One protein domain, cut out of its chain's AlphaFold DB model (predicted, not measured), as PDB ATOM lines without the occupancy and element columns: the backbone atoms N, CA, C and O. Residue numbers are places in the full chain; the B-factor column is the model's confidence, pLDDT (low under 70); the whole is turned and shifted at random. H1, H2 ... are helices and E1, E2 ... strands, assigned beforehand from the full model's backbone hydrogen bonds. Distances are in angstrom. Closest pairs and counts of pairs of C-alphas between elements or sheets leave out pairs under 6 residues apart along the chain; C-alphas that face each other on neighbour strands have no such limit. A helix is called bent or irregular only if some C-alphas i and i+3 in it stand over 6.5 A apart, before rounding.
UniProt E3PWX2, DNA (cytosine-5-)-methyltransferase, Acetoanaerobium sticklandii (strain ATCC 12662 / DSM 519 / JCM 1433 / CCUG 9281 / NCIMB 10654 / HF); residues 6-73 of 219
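AT A GLANCE: This is residues 6 to 73 of the 219 residues of the protein "DNA (cytosine-5-)-methyltransferase" of Acetoanaerobium sticklandii (strain ATCC 12662 / DSM 519 / JCM 1433 / CCUG 9281 / NCIMB 10654 / HF) (UniProt E3PWX2). A small sheet of three strands has H1 packed across one face, making two layers, while H2 lies off the sheet at the far end of an elongated outline. The 68 printed residues, under half in named elements, run H1, E1, H2, E2, E3; the class is mixed, the sheet E1, E3, E2 antiparallel. The whole is only just loose, close to compact, with radius of gyration 13.4 A and spans 37 by 23 by 18 A.

IN THESE COORDINATES: H1, residues 6 to 16, spans 14.0 A from C-alpha 6 at (10.128, -8.894, -44.940); it is only just irregular, C-alphas 13 and 16 being 7.0 A apart. E1 is residues 34 to 38, 14.0 A; H2 47 to 53, 10.0 A; E2 61 to 65, 14.0 A; E3 68 to 72, 13.8 A, ending at C-alpha 72 (15.730, -7.105, -36.606).

HOW THE PARTS SIT: Inner strand E3 pairs with E1, N 35 to O 71 at 2.8 A, and with E2, N 63 to O 70 at 2.9 A; E2 and E3 form a hairpin. E1, H2, E2 make a split strand-helix-strand unit, two same-way strands with E3 between, its crossover right-handed. H1 is on the sheet at a height of 8.7 A, across the strands, 69 degrees to E2 on the local plane; its closest C-alpha pair with E2 is Ile 13 and Gly 62, 6.2 A. H2 is not on the sheet. Every O i to N i+4 pair is within hydrogen-bond range in H2, and 6 of 7 in H1.

THE WHOLE: The farthest C-alphas, Glu 26 and Lys 45, are 38.2 A apart. The link H1 to E1 is long; the printed part has no cut, and no printed residue is under 70.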
ATOM      1  N   ASP A   6       9.314  -8.719 -46.146       70.19
ATOM      2  CA  ASP A   6      10.128  -8.894 -44.940       70.19
ATOM      3  C   ASP A   6      11.081 -10.091 -45.063       70.19
ATOM      4  O   ASP A   6      12.258  -9.969 -44.727       70.19
ATOM      5  N   ASP A   7      10.633 -11.213 -45.640       80.12
ATOM      6  CA  ASP A   7      11.492 -12.381 -45.890       80.12
ATOM      7  C   ASP A   7      12.651 -12.039 -46.852       80.12
ATOM      8  O   ASP A   7      13.746 -12.606 -46.767       80.12
ATOM      9  N   LYS A   8      12.442 -11.089 -47.778       86.88
ATOM     10  CA  LYS A   8      13.499 -10.610 -48.679       86.88
ATOM     11  C   LYS A   8      14.550  -9.811 -47.908       86.88
ATOM     12  O   LYS A   8      15.737 -10.096 -48.065       86.88
ATOM     13  N   TYR A   9      14.148  -8.836 -47.093       91.31
ATOM     14  CA  TYR A   9      15.095  -8.031 -46.312       91.31
ATOM     15  C   TYR A   9      15.822  -8.861 -45.254       91.31
ATOM     16  O   TYR A   9      17.033  -8.713 -45.083       91.31
ATOM     17  N   TYR A  10      15.118  -9.809 -44.642       92.50
ATOM     18  CA  TYR A  10      15.712 -10.802 -43.762       92.50
ATOM     19  C   TYR A  10      16.834 -11.589 -44.448       92.50
ATOM     20  O   TYR A  10      17.951 -11.699 -43.942       92.50
ATOM     21  N   SER A  11      16.578 -12.056 -45.671       93.06
ATOM     22  CA  SER A  11      17.582 -12.795 -46.434       93.06
ATOM     23  C   SER A  11      18.833 -11.964 -46.756       93.06
ATOM     24  O   SER A  11      19.927 -12.504 -46.928       93.06
ATOM     25  N   TRP A  12      18.704 -10.635 -46.832       92.88
ATOM     26  CA  TRP A  12      19.843  -9.739 -47.011       92.88
ATOM     27  C   TRP A  12      20.664  -9.603 -45.734       92.88
ATOM     28  O   TRP A  12      21.887  -9.619 -45.818       92.88
ATOM     29  N   ILE A  13      20.040  -9.524 -44.560       93.62
ATOM     30  CA  ILE A  13      20.800  -9.416 -43.309       93.62
ATOM     31  C   ILE A  13      21.486 -10.732 -42.919       93.62
ATOM     32  O   ILE A  13      22.563 -10.679 -42.331       93.62
ATOM     33  N   ASN A  14      20.925 -11.897 -43.274       93.56
ATOM     34  CA  ASN A  14      21.441 -13.188 -42.802       93.56
ATOM     35  C   ASN A  14      22.216 -14.021 -43.840       93.56
ATOM     36  O   ASN A  14      23.000 -14.883 -43.448       93.56
ATOM     37  N   LYS A  15      22.035 -13.783 -45.150       92.25
ATOM     38  CA  LYS A  15      22.597 -14.669 -46.186       92.25
ATOM     39  C   LYS A  15      23.241 -13.957 -47.367       92.25
ATOM     40  O   LYS A  15      24.320 -14.355 -47.797       92.25
ATOM     41  N   TYR A  16      22.575 -12.954 -47.931       91.00
ATOM     42  CA  TYR A  16      22.968 -12.381 -49.226       91.00
ATOM     43  C   TYR A  16      23.654 -11.019 -49.128       91.00
ATOM     44  O   TYR A  16      24.308 -10.603 -50.081       91.00
ATOM     45  N   GLY A  17      23.494 -10.305 -48.015       90.81
ATOM     46  CA  GLY A  17      24.106  -8.997 -47.827       90.81
ATOM     47  C   GLY A  17      25.621  -9.086 -47.707       90.81
ATOM     48  O   GLY A  17      26.185 -10.124 -47.368       90.81
ATOM     49  N   PHE A  18      26.278  -7.953 -47.943       92.06
ATOM     50  CA  PHE A  18      27.734  -7.843 -47.906       92.06
ATOM     51  C   PHE A  18      28.333  -8.405 -46.606       92.06
ATOM     52  O   PHE A  18      29.262  -9.203 -46.646       92.06
ATOM     53  N   PHE A  19      27.762  -8.059 -45.451       92.88
ATOM     54  CA  PHE A  19      28.260  -8.521 -44.154       92.88
ATOM     55  C   PHE A  19      27.800  -9.931 -43.767       92.88
ATOM     56  O   PHE A  19      28.430 -10.537 -42.908       92.88
ATOM     57  N   ALA A  20      26.758 -10.472 -44.402       91.69
ATOM     58  CA  ALA A  20      26.102 -11.702 -43.962       91.69
ATOM     59  C   ALA A  20      27.039 -12.919 -43.966       91.69
ATOM     60  O   ALA A  20      27.025 -13.722 -43.037       91.69
ATOM     61  N   SER A  21      27.897 -13.045 -44.984       87.38
ATOM     62  CA  SER A  21      28.864 -14.146 -45.041       87.38
ATOM     63  C   SER A  21      30.112 -13.903 -44.187       87.38
ATOM     64  O   SER A  21      30.742 -14.862 -43.755       87.38
ATOM     65  N   ALA A  22      30.495 -12.639 -43.968       91.56
ATOM     66  CA  ALA A  22      31.677 -12.283 -43.176       91.56
ATOM     67  C   ALA A  22      31.405 -12.334 -41.662       91.56
ATOM     68  O   ALA A  22      32.304 -12.641 -40.882       91.56
ATOM     69  N   PHE A  23      30.164 -12.053 -41.259       93.88
ATOM     70  CA  PHE A  23      29.698 -12.020 -39.875       93.88
ATOM     71  C   PHE A  23      28.363 -12.772 -39.769       93.88
ATOM     72  O   PHE A  23      27.303 -12.147 -39.696       93.88
ATOM     73  N   PRO A  24      28.398 -14.115 -39.812       93.69
ATOM     74  CA  PRO A  24      27.188 -14.922 -39.845       93.69
ATOM     75  C   PRO A  24      26.372 -14.785 -38.558       93.69
ATOM     76  O   PRO A  24      26.903 -14.726 -37.446       93.69
ATOM     77  N   VAL A  25      25.057 -14.821 -38.723       95.25
ATOM     78  CA  VAL A  25      24.057 -14.806 -37.651       95.25
ATOM     79  C   VAL A  25      23.241 -16.097 -37.690       95.25
ATOM     80  O   VAL A  25      23.206 -16.784 -38.711       95.25
ATOM     81  N   GLU A  26      22.590 -16.440 -36.585       94.56
ATOM     82  CA  GLU A  26      21.638 -17.548 -36.547       94.56
ATOM     83  C   GLU A  26      20.461 -17.275 -37.501       94.56
ATOM     84  O   GLU A  26      19.892 -16.181 -37.513       94.56
ATOM     85  N   ASP A  27      20.069 -18.283 -38.286       92.31
ATOM     86  CA  ASP A  27      18.921 -18.222 -39.205       92.31
ATOM     87  C   ASP A  27      17.604 -18.454 -38.443       92.31
ATOM     88  O   ASP A  27      16.892 -19.444 -38.631       92.31
ATOM     89  N   VAL A  28      17.339 -17.575 -37.472       91.81
ATOM     90  CA  VAL A  28      16.136 -17.585 -36.638       91.81
ATOM     91  C   VAL A  28      15.573 -16.174 -36.536       91.81
ATOM     92  O   VAL A  28      16.234 -15.265 -36.043       91.81
ATOM     93  N   HIS A  29      14.321 -15.998 -36.958       91.06
ATOM     94  CA  HIS A  29      13.612 -14.735 -36.779       91.06
ATOM     95  C   HIS A  29      13.269 -14.460 -35.312       91.06
ATOM     96  O   HIS A  29      12.575 -15.246 -34.653       91.06
ATOM     97  N   ASN A  30      13.602 -13.266 -34.845       91.06
ATOM     98  CA  ASN A  30      13.098 -12.673 -33.624       91.06
ATOM     99  C   ASN A  30      11.863 -11.808 -33.904       91.06
ATOM    100  O   ASN A  30      11.889 -10.584 -33.808       91.06
ATOM    101  N   LYS A  31      10.718 -12.457 -34.151       88.38
ATOM    102  CA  LYS A  31       9.434 -11.797 -34.483       88.38
ATOM    103  C   LYS A  31       8.939 -10.744 -33.477       88.38
ATOM    104  O   LYS A  31       7.989 -10.027 -33.774       88.38
ATOM    105  N   LYS A  32       9.518 -10.675 -32.273       92.88
ATOM    106  CA  LYS A  32       9.181  -9.674 -31.245       92.88
ATOM    107  C   LYS A  32       9.999  -8.388 -31.367       92.88
ATOM    108  O   LYS A  32       9.639  -7.391 -30.749       92.88
ATOM    109  N   LYS A  33      11.107  -8.426 -32.102       95.44
ATOM    110  CA  LYS A  33      12.077  -7.342 -32.243       95.44
ATOM    111  C   LYS A  33      12.405  -7.139 -33.714       95.44
ATOM    112  O   LYS A  33      13.541  -7.314 -34.143       95.44
ATOM    113  N   ILE A  34      11.362  -6.792 -34.458       95.00
ATOM    114  CA  ILE A  34      11.419  -6.395 -35.860       95.00
ATOM    115  C   ILE A  34      10.792  -5.011 -35.966       95.00
ATOM    116  O   ILE A  34       9.781  -4.730 -35.321       95.00
ATOM    117  N   ALA A  35      11.396  -4.159 -36.780       95.19
ATOM    118  CA  ALA A  35      10.852  -2.880 -37.184       95.19
ATOM    119  C   ALA A  35      11.113  -2.682 -38.676       95.19
ATOM    120  O   ALA A  35      12.215  -2.928 -39.162       95.19
ATOM    121  N   SER A  36      10.111  -2.209 -39.399       94.69
ATOM    122  CA  SER A  36      10.250  -1.789 -40.786       94.69
ATOM    123  C   SER A  36       9.438  -0.524 -41.017       94.69
ATOM    124  O   SER A  36       8.522  -0.204 -40.255       94.69
ATOM    125  N   GLY A  37       9.812   0.233 -42.037       93.50
ATOM    126  CA  GLY A  37       9.148   1.484 -42.367       93.50
ATOM    127  C   GLY A  37       9.837   2.196 -43.515       93.50
ATOM    128  O   GLY A  37      10.710   1.634 -44.181       93.50
ATOM    129  N   TYR A  38       9.440   3.441 -43.738       94.06
ATOM    130  CA  TYR A  38       9.986   4.285 -44.783       94.06
ATOM    131  C   TYR A  38      10.632   5.530 -44.170       94.06
ATOM    132  O   TYR A  38      10.224   6.035 -43.131       94.06
ATOM    133  N   ILE A  39      11.725   5.976 -44.775       94.06
ATOM    134  CA  ILE A  39      12.434   7.205 -44.449       94.06
ATOM    135  C   ILE A  39      12.782   7.846 -45.787       94.06
ATOM    136  O   ILE A  39      13.748   7.471 -46.458       94.06
ATOM    137  N   GLY A  40      11.973   8.817 -46.192       92.69
ATOM    138  CA  GLY A  40      12.151   9.519 -47.453       92.69
ATOM    139  C   GLY A  40      11.317  10.790 -47.541       92.69
ATOM    140  O   GLY A  40      10.506  11.092 -46.668       92.69
ATOM    141  N   LYS A  41      11.519  11.539 -48.630       90.81
ATOM    142  CA  LYS A  41      10.903  12.863 -48.844       90.81
ATOM    143  C   LYS A  41       9.378  12.841 -48.974       90.81
ATOM    144  O   LYS A  41       8.749  13.891 -48.932       90.81
ATOM    145  N   GLU A  42       8.802  11.666 -49.199       91.06
ATOM    146  CA  GLU A  42       7.350  11.493 -49.269       91.06
ATOM    147  C   GLU A  42       6.706  11.512 -47.875       91.06
ATOM    148  O   GLU A  42       5.537  11.864 -47.762       91.06
ATOM    149  N   GLU A  43       7.470  11.185 -46.828       92.56
ATOM    150  CA  GLU A  43       7.004  11.164 -45.436       92.56
ATOM    151  C   GLU A  43       7.491  12.384 -44.651       92.56
ATOM    152  O   GLU A  43       6.728  12.958 -43.881       92.56
ATOM    153  N   PHE A  44       8.722  12.837 -44.907       95.44
ATOM    154  CA  PHE A  44       9.335  13.954 -44.189       95.44
ATOM    155  C   PHE A  44       9.713  15.082 -45.144       95.44
ATOM    156  O   PHE A  44      10.450  14.877 -46.114       95.44
ATOM    157  N   LYS A  45       9.240  16.299 -44.857       93.69
ATOM    158  CA  LYS A  45       9.499  17.475 -45.707       93.69
ATOM    159  C   LYS A  45      10.958  17.916 -45.654       93.69
ATOM    160  O   LYS A  45      11.542  18.271 -46.680       93.69
ATOM    161  N   ASP A  46      11.528  17.917 -44.454       94.25
ATOM    162  CA  ASP A  46      12.895  18.331 -44.166       94.25
ATOM    163  C   ASP A  46      13.451  17.623 -42.914       94.25
ATOM    164  O   ASP A  46      12.825  16.735 -42.336       94.25
ATOM    165  N   LEU A  47      14.672  17.992 -42.513       93.69
ATOM    166  CA  LEU A  47      15.349  17.397 -41.359       93.69
ATOM    167  C   LEU A  47      14.684  17.757 -40.021       93.69
ATOM    168  O   LEU A  47      14.780  16.975 -39.075       93.69
ATOM    169  N   ALA A  48      14.049  18.928 -39.918       95.69
ATOM    170  CA  ALA A  48      13.386  19.347 -38.688       95.69
ATOM    171  C   ALA A  48      12.113  18.522 -38.468       95.69
ATOM    172  O   ALA A  48      11.903  18.014 -37.371       95.69
ATOM    173  N   ASP A  49      11.333  18.324 -39.530       95.62
ATOM    174  CA  ASP A  49      10.162  17.446 -39.567       95.62
ATOM    175  C   ASP A  49      10.536  15.998 -39.199       95.62
ATOM    176  O   ASP A  49       9.985  15.431 -38.258       95.62
ATOM    177  N   PHE A  50      11.579  15.444 -39.830       94.75
ATOM    178  CA  PHE A  50      12.108  14.120 -39.476       94.75
ATOM    179  C   PHE A  50      12.513  14.022 -37.999       94.75
ATOM    180  O   PHE A  50      12.150  13.065 -37.324       94.75
ATOM    181  N   SER A  51      13.244  15.012 -37.478       94.62
ATOM    182  CA  SER A  51      13.745  14.976 -36.097       94.62
ATOM    183  C   SER A  51      12.632  15.048 -35.047       94.62
ATOM    184  O   SER A  51      12.829  14.561 -33.935       94.62
ATOM    185  N   ASN A  52      11.496  15.668 -35.377       95.38
ATOM    186  CA  ASN A  52      10.363  15.814 -34.464       95.38
ATOM    187  C   ASN A  52       9.402  14.623 -34.526       95.38
ATOM    188  O   ASN A  52       8.877  14.219 -33.490       95.38
ATOM    189  N   GLU A  53       9.174  14.074 -35.721       95.19
ATOM    190  CA  GLU A  53       8.086  13.123 -35.960       95.19
ATOM    191  C   GLU A  53       8.558  11.665 -36.064       95.19
ATOM    192  O   GLU A  53       7.809  10.746 -35.726       95.19
ATOM    193  N   PHE A  54       9.792  11.413 -36.517       95.38
ATOM    194  CA  PHE A  54      10.258  10.042 -36.706       95.38
ATOM    195  C   PHE A  54      10.513   9.345 -35.364       95.38
ATOM    196  O   PHE A  54      11.369   9.745 -34.570       95.38
ATOM    197  N   ALA A  55       9.828   8.223 -35.153       94.50
ATOM    198  CA  ALA A  55      10.062   7.338 -34.024       94.50
ATOM    199  C   ALA A  55       9.986   5.877 -34.474       94.50
ATOM    200  O   ALA A  55       8.948   5.402 -34.932       94.50
ATOM    201  N   SER A  56      11.081   5.138 -34.309       94.50
ATOM    202  CA  SER A  56      11.100   3.691 -34.509       94.50
ATOM    203  C   SER A  56      12.165   3.031 -33.640       94.50
ATOM    204  O   SER A  56      13.117   3.673 -33.191       94.50
ATOM    205  N   SER A  57      11.997   1.734 -33.390       94.62
ATOM    206  CA  SER A  57      13.025   0.920 -32.744       94.62
ATOM    207  C   SER A  57      14.023   0.434 -33.791       94.62
ATOM    208  O   SER A  57      13.623  -0.132 -34.801       94.62
ATOM    209  N   PHE A  58      15.316   0.603 -33.524       95.50
ATOM    210  CA  PHE A  58      16.375  -0.050 -34.289       95.50
ATOM    211  C   PHE A  58      17.048  -1.115 -33.437       95.50
ATOM    212  O   PHE A  58      17.320  -0.913 -32.252       95.50
ATOM    213  N   PHE A  59      17.316  -2.248 -34.066       96.44
ATOM    214  CA  PHE A  59      17.980  -3.391 -33.466       96.44
ATOM    215  C   PHE A  59      19.408  -3.526 -34.005       96.44
ATOM    216  O   PHE A  59      19.905  -2.665 -34.731       96.44
ATOM    217  N   ASN A  60      20.105  -4.592 -33.613       94.81
ATOM    218  CA  ASN A  60      21.527  -4.766 -33.918       94.81
ATOM    219  C   ASN A  60      21.833  -5.072 -35.396       94.81
ATOM    220  O   ASN A  60      22.995  -5.002 -35.787       94.81
ATOM    221  N   SER A  61      20.820  -5.411 -36.198       95.25
ATOM    222  CA  SER A  61      20.959  -5.723 -37.617       95.25
ATOM    223  C   SER A  61      19.851  -5.050 -38.417       95.25
ATOM    224  O   SER A  61      18.742  -4.818 -37.928       95.25
ATOM    225  N   GLY A  62      20.148  -4.728 -39.671       94.62
ATOM    226  CA  GLY A  62      19.172  -4.122 -40.557       94.62
ATOM    227  C   GLY A  62      19.728  -3.801 -41.932       94.62
ATOM    228  O   GLY A  62      20.933  -3.860 -42.177       94.62
ATOM    229  N   VAL A  63      18.821  -3.455 -42.831       94.88
ATOM    230  CA  VAL A  63      19.126  -2.984 -44.176       94.88
ATOM    231  C   VAL A  63      18.186  -1.845 -44.533       94.88
ATOM    232  O   VAL A  63      17.026  -1.833 -44.128       94.88
ATOM    233  N   MET A  64      18.693  -0.880 -45.294       93.88
ATOM    234  CA  MET A  64      17.891   0.193 -45.858       93.88
ATOM    235  C   MET A  64      18.142   0.267 -47.359       93.88
ATOM    236  O   MET A  64      19.289   0.303 -47.804       93.88
ATOM    237  N   PHE A  65      17.070   0.287 -48.145       91.88
ATOM    238  CA  PHE A  65      17.133   0.369 -49.596       91.88
ATOM    239  C   PHE A  65      15.959   1.191 -50.125       91.88
ATOM    240  O   PHE A  65      14.807   0.910 -49.810       91.88
ATOM    241  N   ASN A  66      16.251   2.217 -50.931       92.50
ATOM    242  CA  ASN A  66      15.254   3.134 -51.501       92.50
ATOM    243  C   ASN A  66      14.278   3.718 -50.464       92.50
ATOM    244  O   ASN A  66      13.070   3.735 -50.674       92.50
ATOM    245  N   GLY A  67      14.802   4.172 -49.326       92.56
ATOM    246  CA  GLY A  67      13.990   4.742 -48.250       92.56
ATOM    247  C   GLY A  67      13.309   3.704 -47.360       92.56
ATOM    248  O   GLY A  67      12.973   4.029 -46.233       92.56
ATOM    249  N   ILE A  68      13.163   2.449 -47.787       94.25
ATOM    250  CA  ILE A  68      12.583   1.389 -46.956       94.25
ATOM    251  C   ILE A  68      13.667   0.836 -46.039       94.25
ATOM    252  O   ILE A  68      14.717   0.410 -46.524       94.25
ATOM    253  N   PHE A  69      13.419   0.824 -44.732       95.31
ATOM    254  CA  PHE A  69      14.285   0.161 -43.764       95.31
ATOM    255  C   PHE A  69      13.627  -1.098 -43.207       95.31
ATOM    256  O   PHE A  69      12.408  -1.186 -43.052       95.31
ATOM    257  N   TYR A  70      14.479  -2.050 -42.860       95.88
ATOM    258  CA  TYR A  70      14.162  -3.248 -42.106       95.88
ATOM    259  C   TYR A  70      15.221  -3.409 -41.021       95.88
ATOM    260  O   TYR A  70      16.415  -3.307 -41.305       95.88
ATOM    261  N   SER A  71      14.807  -3.657 -39.786       96.31
ATOM    262  CA  SER A  71      15.694  -3.882 -38.653       96.31
ATOM    263  C   SER A  71      15.168  -5.025 -37.801       96.31
ATOM    264  O   SER A  71      13.987  -5.060 -37.467       96.31
ATOM    265  N   GLU A  72      16.050  -5.946 -37.432       96.19
ATOM    266  CA  GLU A  72      15.730  -7.105 -36.606       96.19
ATOM    267  C   GLU A  72      16.868  -7.385 -35.623       96.19
ATOM    268  O   GLU A  72      18.045  -7.172 -35.928       96.19
ATOM    269  N   GLU A  73      16.526  -7.833 -34.415       97.19
ATOM    270  CA  GLU A  73      17.527  -8.341 -33.478       97.19
ATOM    271  C   GLU A  73      17.964  -9.747 -33.892       97.19
ATOM    272  O   GLU A  73      17.217 -10.710 -33.723       97.19
TER     273      GLU A  73